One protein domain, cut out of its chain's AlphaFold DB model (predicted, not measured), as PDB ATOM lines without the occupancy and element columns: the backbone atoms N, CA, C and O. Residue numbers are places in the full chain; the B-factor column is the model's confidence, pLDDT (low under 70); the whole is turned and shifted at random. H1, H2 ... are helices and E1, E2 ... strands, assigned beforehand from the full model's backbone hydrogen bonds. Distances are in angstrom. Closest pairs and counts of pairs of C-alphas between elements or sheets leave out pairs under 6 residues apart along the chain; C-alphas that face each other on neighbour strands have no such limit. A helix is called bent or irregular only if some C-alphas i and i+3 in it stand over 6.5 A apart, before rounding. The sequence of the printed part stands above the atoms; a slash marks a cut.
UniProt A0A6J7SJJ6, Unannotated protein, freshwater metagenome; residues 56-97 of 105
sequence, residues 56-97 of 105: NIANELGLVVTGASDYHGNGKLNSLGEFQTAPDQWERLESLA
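What this domain is: This is residues 56 to 97 of the 105 residues of the protein "Unannotated protein" of freshwater metagenome (UniProt A0A6J7SJJ6). Look first for a small head at one end, where the short strand E1 runs between two helices, H2 on one side and the short H1 on the other; from this head a long loop, residues 68 to 86, runs out to a far end near Asn 74 and folds back to H2. The loop makes much of the length, and the head is loosely formed, with H1 and H2 apart from each other. The printed part has 42 residues with two named helices and one named strand, in the order H1, E1, H2, and E1 pairs with no named strand. The class is mixed, helices and strands, though under half of the residues, 19 of 42, are in named elements. The whole is loose, with a radius of gyration of the C-alphas of 12.9 A, and elongated, its C-alphas spanning 36 by 21 by 15 A.

Where its parts are: Begin with H2, the longest helix, residues 87 to 95. Find C-alpha 87 at (-25.391, 3.902, -8.930); from there the helix runs to C-alpha 95 at (-36.707, 8.269, -6.888), 12.3 A from first to last C-alpha. Next find E1, residues 64 to 67, from C-alpha 64 at (-34.997, -2.223, -8.813) to C-alpha 67 at (-26.732, -5.653, -3.926), a length of 10.2 A. Compare the x values: along H2 x ends lower than it began, while along E1 it ends higher. Then find H1, residues 56 to 61, whose C-alpha 56 is at (-34.902, -11.954, -15.109); its first and last C-alphas are 8.6 A apart. Between E1 and H2 look along residues 68 to 86, which hold no named element; within them residues 73 to 75 are a helical run too short to be named. Asn 74, in that run, has its C-alpha at (-16.861, -11.232, 12.870).

How they stand to each other: Start again at H2 and go to E1. Here you will find 6 pairs of C-alphas within 8 A, and the closest are those of Val 64 and Gln 89, 6.0 A apart. The centres of E1 and H2 are 9.0 A apart. From E1 go to H1, where 2 pairs of C-alphas are within 8 A. The closest C-alphas of H1 and E1 are those of Ala 58 and Val 65, 6.6 A apart, and the two centres are 11.3 A apart. H1 and H2 are apart, with no C-alpha of the one within 8 A of the other. Look at the backbone O and N atoms inside H1 and H2: in both helices every O i to N i+4 pair is within hydrogen-bond range. Neither helix is bent or irregular.

The domain as a whole: Look for the two C-alphas farthest apart and you will find those of Glu 60, in H1, and Asn 74, in the long link, at 37.1 A. The first and last printed C-alphas, of Asn 56 and Ala 97, are 23.7 A apart. Residues 62 and 63 make a tight link from H1 to E1, while the 19 residues from 68 to 86 make a long link from E1 to H2. The C-alphas of this long link lie 4 to 21 A from the mean of all C-alphas, which is at (-28.356, -4.003, -3.413). The printed part has no cut and runs from residue 56 to residue 97 of a full chain of 105 residues. Read the B-factor column for the model's own confidence: the mean pLDDT of the printed part is 95.6, and no printed residue is under 70.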
ATOM      1  N   ASN A  56     -33.784 -11.761 -14.183       95.62
ATOM      2  CA  ASN A  56     -34.902 -11.954 -15.109       95.62
ATOM      3  C   ASN A  56     -36.230 -11.562 -14.456       95.62
ATOM      4  O   ASN A  56     -36.959 -10.751 -15.018       95.62
ATOM      5  N   ILE A  57     -36.486 -12.032 -13.233       94.81
ATOM      6  CA  ILE A  57     -37.687 -11.670 -12.466       94.81
ATOM      7  C   ILE A  57     -37.760 -10.156 -12.235       94.81
ATOM      8  O   ILE A  57     -38.810  -9.545 -12.439       94.81
ATOM      9  N   ALA A  58     -36.648  -9.527 -11.848       96.31
ATOM     10  CA  ALA A  58     -36.593  -8.086 -11.641       96.31
ATOM     11  C   ALA A  58     -36.905  -7.313 -12.929       96.31
ATOM     12  O   ALA A  58     -37.654  -6.339 -12.888       96.31
ATOM     13  N   ASN A  59     -36.379  -7.765 -14.069       96.69
ATOM     14  CA  ASN A  59     -36.652  -7.161 -15.369       96.69
ATOM     15  C   ASN A  59     -38.124  -7.320 -15.776       96.69
ATOM     16  O   ASN A  59     -38.738  -6.348 -16.207       96.69
ATOM     17  N   GLU A  60     -38.698  -8.514 -15.614       96.31
ATOM     18  CA  GLU A  60     -40.095  -8.809 -15.962       96.31
ATOM     19  C   GLU A  60     -41.091  -7.987 -15.138       96.31
ATOM     20  O   GLU A  60     -42.083  -7.491 -15.669       96.31
ATOM     21  N   LEU A  61     -40.812  -7.814 -13.845       96.25
ATOM     22  CA  LEU A  61     -41.682  -7.093 -12.913       96.25
ATOM     23  C   LEU A  61     -41.343  -5.603 -12.792       96.25
ATOM     24  O   LEU A  61     -42.005  -4.878 -12.049       96.25
ATOM     25  N   GLY A  62     -40.306  -5.133 -13.488       96.69
ATOM     26  CA  GLY A  62     -39.842  -3.755 -13.395       96.69
ATOM     27  C   GLY A  62     -39.335  -3.379 -12.000       96.69
ATOM     28  O   GLY A  62     -39.471  -2.227 -11.597       96.69
ATOM     29  N   LEU A  63     -38.730  -4.307 -11.263       98.06
ATOM     30  CA  LEU A  63     -38.151  -4.064  -9.941       98.06
ATOM     31  C   LEU A  63     -36.764  -3.419 -10.042       98.06
ATOM     32  O   LEU A  63     -36.051  -3.562 -11.038       98.06
ATOM     33  N   VAL A  64     -36.375  -2.689  -9.001       98.44
ATOM     34  CA  VAL A  64     -34.997  -2.223  -8.813       98.44
ATOM     35  C   VAL A  64     -34.112  -3.389  -8.379       98.44
ATOM     36  O   VAL A  64     -34.480  -4.145  -7.480       98.44
ATOM     37  N   VAL A  65     -32.932  -3.510  -8.981       98.25
ATOM     38  CA  VAL A  65     -31.940  -4.522  -8.602       98.25
ATOM     39  C   VAL A  65     -30.983  -3.945  -7.567       98.25
ATOM     40  O   VAL A  65     -30.314  -2.947  -7.829       98.25
ATOM     41  N   THR A  66     -30.877  -4.592  -6.407       98.44
ATOM     42  CA  THR A  66     -29.941  -4.189  -5.350       98.44
ATOM     43  C   THR A  66     -28.871  -5.246  -5.092       98.44
ATOM     44  O   THR A  66     -29.005  -6.419  -5.447       98.44
ATOM     45  N   GLY A  67     -27.799  -4.807  -4.441       97.75
ATOM     46  CA  GLY A  67     -26.732  -5.653  -3.926       97.75
ATOM     47  C   GLY A  67     -26.216  -5.106  -2.605       97.75
ATOM     48  O   GLY A  67     -26.056  -3.887  -2.463       97.75
ATOM     49  N   ALA A  68     -25.957  -5.993  -1.650       96.25
ATOM     50  CA  ALA A  68     -25.375  -5.632  -0.372       96.25
ATOM     51  C   ALA A  68     -24.527  -6.765   0.210       96.25
ATOM     52  O   ALA A  68     -24.548  -7.920  -0.211       96.25
ATOM     53  N   SER A  69     -23.733  -6.396   1.211       95.00
ATOM     54  CA  SER A  69     -22.847  -7.338   1.890       95.00
ATOM     55  C   SER A  69     -23.524  -8.154   2.979       95.00
ATOM     56  O   SER A  69     -22.997  -9.203   3.314       95.00
ATOM     57  N   ASP A  70     -24.613  -7.675   3.583       94.69
ATOM     58  CA  ASP A  70     -25.142  -8.234   4.838       94.69
ATOM     59  C   ASP A  70     -24.038  -8.431   5.910       94.69
ATOM     60  O   ASP A  70     -23.900  -9.474   6.556       94.69
ATOM     61  N   TYR A  71     -23.164  -7.426   6.054       95.25
ATOM     62  CA  TYR A  71     -21.997  -7.475   6.937       95.25
ATOM     63  C   TYR A  71     -22.381  -7.464   8.423       95.25
ATOM     64  O   TYR A  71     -23.120  -6.596   8.879       95.25
ATOM     65  N   HIS A  72     -21.801  -8.386   9.196       95.81
ATOM     66  CA  HIS A  72     -22.088  -8.587  10.625       95.81
ATOM     67  C   HIS A  72     -20.815  -8.591  11.496       95.81
ATOM     68  O   HIS A  72     -20.751  -9.263  12.531       95.81
ATOM     69  N   GLY A  73     -19.755  -7.886  11.088       93.94
ATOM     70  CA  GLY A  73     -18.484  -7.927  11.817       93.94
ATOM     71  C   GLY A  73     -17.810  -9.291  11.677       93.94
ATOM     72  O   GLY A  73     -17.707  -9.835  10.584       93.94
ATOM     73  N   ASN A  74     -17.416  -9.875  12.810       92.19
ATOM     74  CA  ASN A  74     -16.861 -11.232  12.870       92.19
ATOM     75  C   ASN A  74     -17.944 -12.325  12.983       92.19
ATOM     76  O   ASN A  74     -17.613 -13.497  13.138       92.19
ATOM     77  N   GLY A  75     -19.233 -11.958  12.961       90.56
ATOM     78  CA  GLY A  75     -20.351 -12.897  13.102       90.56
ATOM     79  C   GLY A  75     -20.719 -13.648  11.817       90.56
ATOM     80  O   GLY A  75     -21.395 -14.671  11.882       90.56
ATOM     81  N   LYS A  76     -20.271 -13.160  10.653       89.06
ATOM     82  CA  LYS A  76     -20.429 -13.806   9.343       89.06
ATOM     83  C   LYS A  76     -19.146 -13.651   8.530       89.06
ATOM     84  O   LYS A  76     -18.313 -12.805   8.826       89.06
ATOM     85  N   LEU A  77     -19.009 -14.468   7.487       91.19
ATOM     86  CA  LEU A  77     -17.863 -14.419   6.573       91.19
ATOM     87  C   LEU A  77     -17.949 -13.280   5.545       91.19
ATOM     88  O   LEU A  77     -17.004 -13.086   4.777       91.19
ATOM     89  N   ASN A  78     -19.092 -12.601   5.466       94.25
ATOM     90  CA  ASN A  78     -19.336 -11.509   4.536       94.25
ATOM     91  C   ASN A  78     -18.344 -10.373   4.809       94.25
ATOM     92  O   ASN A  78     -18.090 -10.044   5.966       94.25
ATOM     93  N   SER A  79     -17.794  -9.772   3.756       95.75
ATOM     94  CA  SER A  79     -16.932  -8.590   3.872       95.75
ATOM     95  C   SER A  79     -17.754  -7.325   3.655       95.75
ATOM     96  O   SER A  79     -18.647  -7.299   2.808       95.75
ATOM     97  N   LEU A  80     -17.452  -6.247   4.383       96.44
ATOM     98  CA  LEU A  80     -18.135  -4.971   4.165       96.44
ATOM     99  C   LEU A  80     -17.947  -4.511   2.711       96.44
ATOM    100  O   LEU A  80     -16.822  -4.419   2.226       96.44
ATOM    101  N   GLY A  81     -19.057  -4.223   2.028       95.00
ATOM    102  CA  GLY A  81     -19.044  -3.779   0.630       95.00
ATOM    103  C   GLY A  81     -18.712  -4.865  -0.399       95.00
ATOM    104  O   GLY A  81     -18.425  -4.523  -1.539       95.00
ATOM    105  N   GLU A  82     -18.755  -6.149  -0.023       95.75
ATOM    106  CA  GLU A  82     -18.521  -7.287  -0.932       95.75
ATOM    107  C   GLU A  82     -19.419  -7.271  -2.176       95.75
ATOM    108  O   GLU A  82     -18.965  -7.606  -3.269       95.75
ATOM    109  N   PHE A  83     -20.668  -6.833  -2.014       96.75
ATOM    110  CA  PHE A  83     -21.568  -6.480  -3.104       96.75
ATOM    111  C   PHE A  83     -22.137  -5.086  -2.865       96.75
ATOM    112  O   PHE A  83     -22.249  -4.623  -1.724       96.75
ATOM    113  N   GLN A  84     -22.471  -4.414  -3.962       96.88
ATOM    114  CA  GLN A  84     -22.931  -3.034  -3.975       96.88
ATOM    115  C   GLN A  84     -24.114  -2.896  -4.927       96.88
ATOM    116  O   GLN A  84     -24.220  -3.614  -5.921       96.88
ATOM    117  N   THR A  85     -24.986  -1.941  -4.630       98.00
ATOM    118  CA  THR A  85     -26.042  -1.526  -5.551       98.00
ATOM    119  C   THR A  85     -25.440  -0.575  -6.579       98.00
ATOM    120  O   THR A  85     -24.723   0.356  -6.210       98.00
ATOM    121  N   ALA A  86     -25.702  -0.822  -7.863       97.69
ATOM    122  CA  ALA A  86     -25.196   0.029  -8.934       97.69
ATOM    123  C   ALA A  86     -25.743   1.468  -8.792       97.69
ATOM    124  O   ALA A  86     -26.892   1.628  -8.366       97.69
ATOM    125  N   PRO A  87     -24.965   2.515  -9.130       97.25
ATOM    126  CA  PRO A  87     -25.391   3.902  -8.930       97.25
ATOM    127  C   PRO A  87     -26.731   4.256  -9.592       97.25
ATOM    128  O   PRO A  87     -27.557   4.920  -8.977       97.25
ATOM    129  N   ASP A  88     -26.990   3.756 -10.801       97.94
ATOM    130  CA  ASP A  88     -28.249   3.963 -11.529       97.94
ATOM    131  C   ASP A  88     -29.442   3.286 -10.833       97.94
ATOM    132  O   ASP A  88     -30.533   3.850 -10.745       97.94
ATOM    133  N   GLN A  89     -29.237   2.085 -10.285       98.25
ATOM    134  CA  GLN A  89     -30.259   1.393  -9.501       98.25
ATOM    135  C   GLN A  89     -30.512   2.100  -8.170       98.25
ATOM    136  O   GLN A  89     -31.659   2.181  -7.735       98.25
ATOM    137  N   TRP A  90     -29.470   2.650  -7.543       96.00
ATOM    138  CA  TRP A  90     -29.610   3.479  -6.350       96.00
ATOM    139  C   TRP A  90     -30.436   4.739  -6.633       96.00
ATOM    140  O   TRP A  90     -31.398   5.003  -5.916       96.00
ATOM    141  N   GLU A  91     -30.119   5.476  -7.697       95.69
ATOM    142  CA  GLU A  91     -30.878   6.664  -8.110       95.69
ATOM    143  C   GLU A  91     -32.343   6.320  -8.399       95.69
ATOM    144  O   GLU A  91     -33.263   7.030  -7.980       95.69
ATOM    145  N   ARG A  92     -32.576   5.183  -9.062       97.12
ATOM    146  CA  ARG A  92     -33.919   4.663  -9.303       97.12
ATOM    147  C   ARG A  92     -34.641   4.347  -7.994       97.12
ATOM    148  O   ARG A  92     -35.783   4.770  -7.835       97.12
ATOM    149  N   LEU A  93     -33.995   3.657  -7.055       95.25
ATOM    150  CA  LEU A  93     -34.564   3.341  -5.744       95.25
ATOM    151  C   LEU A  93     -34.915   4.612  -4.961       95.25
ATOM    152  O   LEU A  93     -36.009   4.718  -4.413       95.25
ATOM    153  N   GLU A  94     -34.011   5.593  -4.952       94.50
ATOM    154  CA  GLU A  94     -34.204   6.889  -4.299       94.50
ATOM    155  C   GLU A  94     -35.409   7.640  -4.884       94.50
ATOM    156  O   GLU A  94     -36.188   8.230  -4.135       94.50
ATOM    157  N   SER A  95     -35.597   7.588  -6.206       94.25
ATOM    158  CA  SER A  95     -36.707   8.269  -6.888       94.25
ATOM    159  C   SER A  95     -38.100   7.753  -6.508       94.25
ATOM    160  O   SER A  95     -39.082   8.467  -6.703       94.25
ATOM    161  N   LEU A  96     -38.188   6.538  -5.957       94.31
ATOM    162  CA  LEU A  96     -39.443   5.886  -5.566       94.31
ATOM    163  C   LEU A  96     -39.883   6.233  -4.132       94.31
ATOM    164  O   LEU A  96     -40.988   5.874  -3.734       94.31
ATOM    165  N   ALA A  97     -39.040   6.908  -3.345       92.44
ATOM    166  CA  ALA A  97     -39.366   7.298  -1.976       92.44
ATOM    167  C   ALA A  97     -40.165   8.615  -1.927       92.44
ATOM    168  O   ALA A  97     -39.787   9.611  -2.542       92.44
TER     169      ALA A  97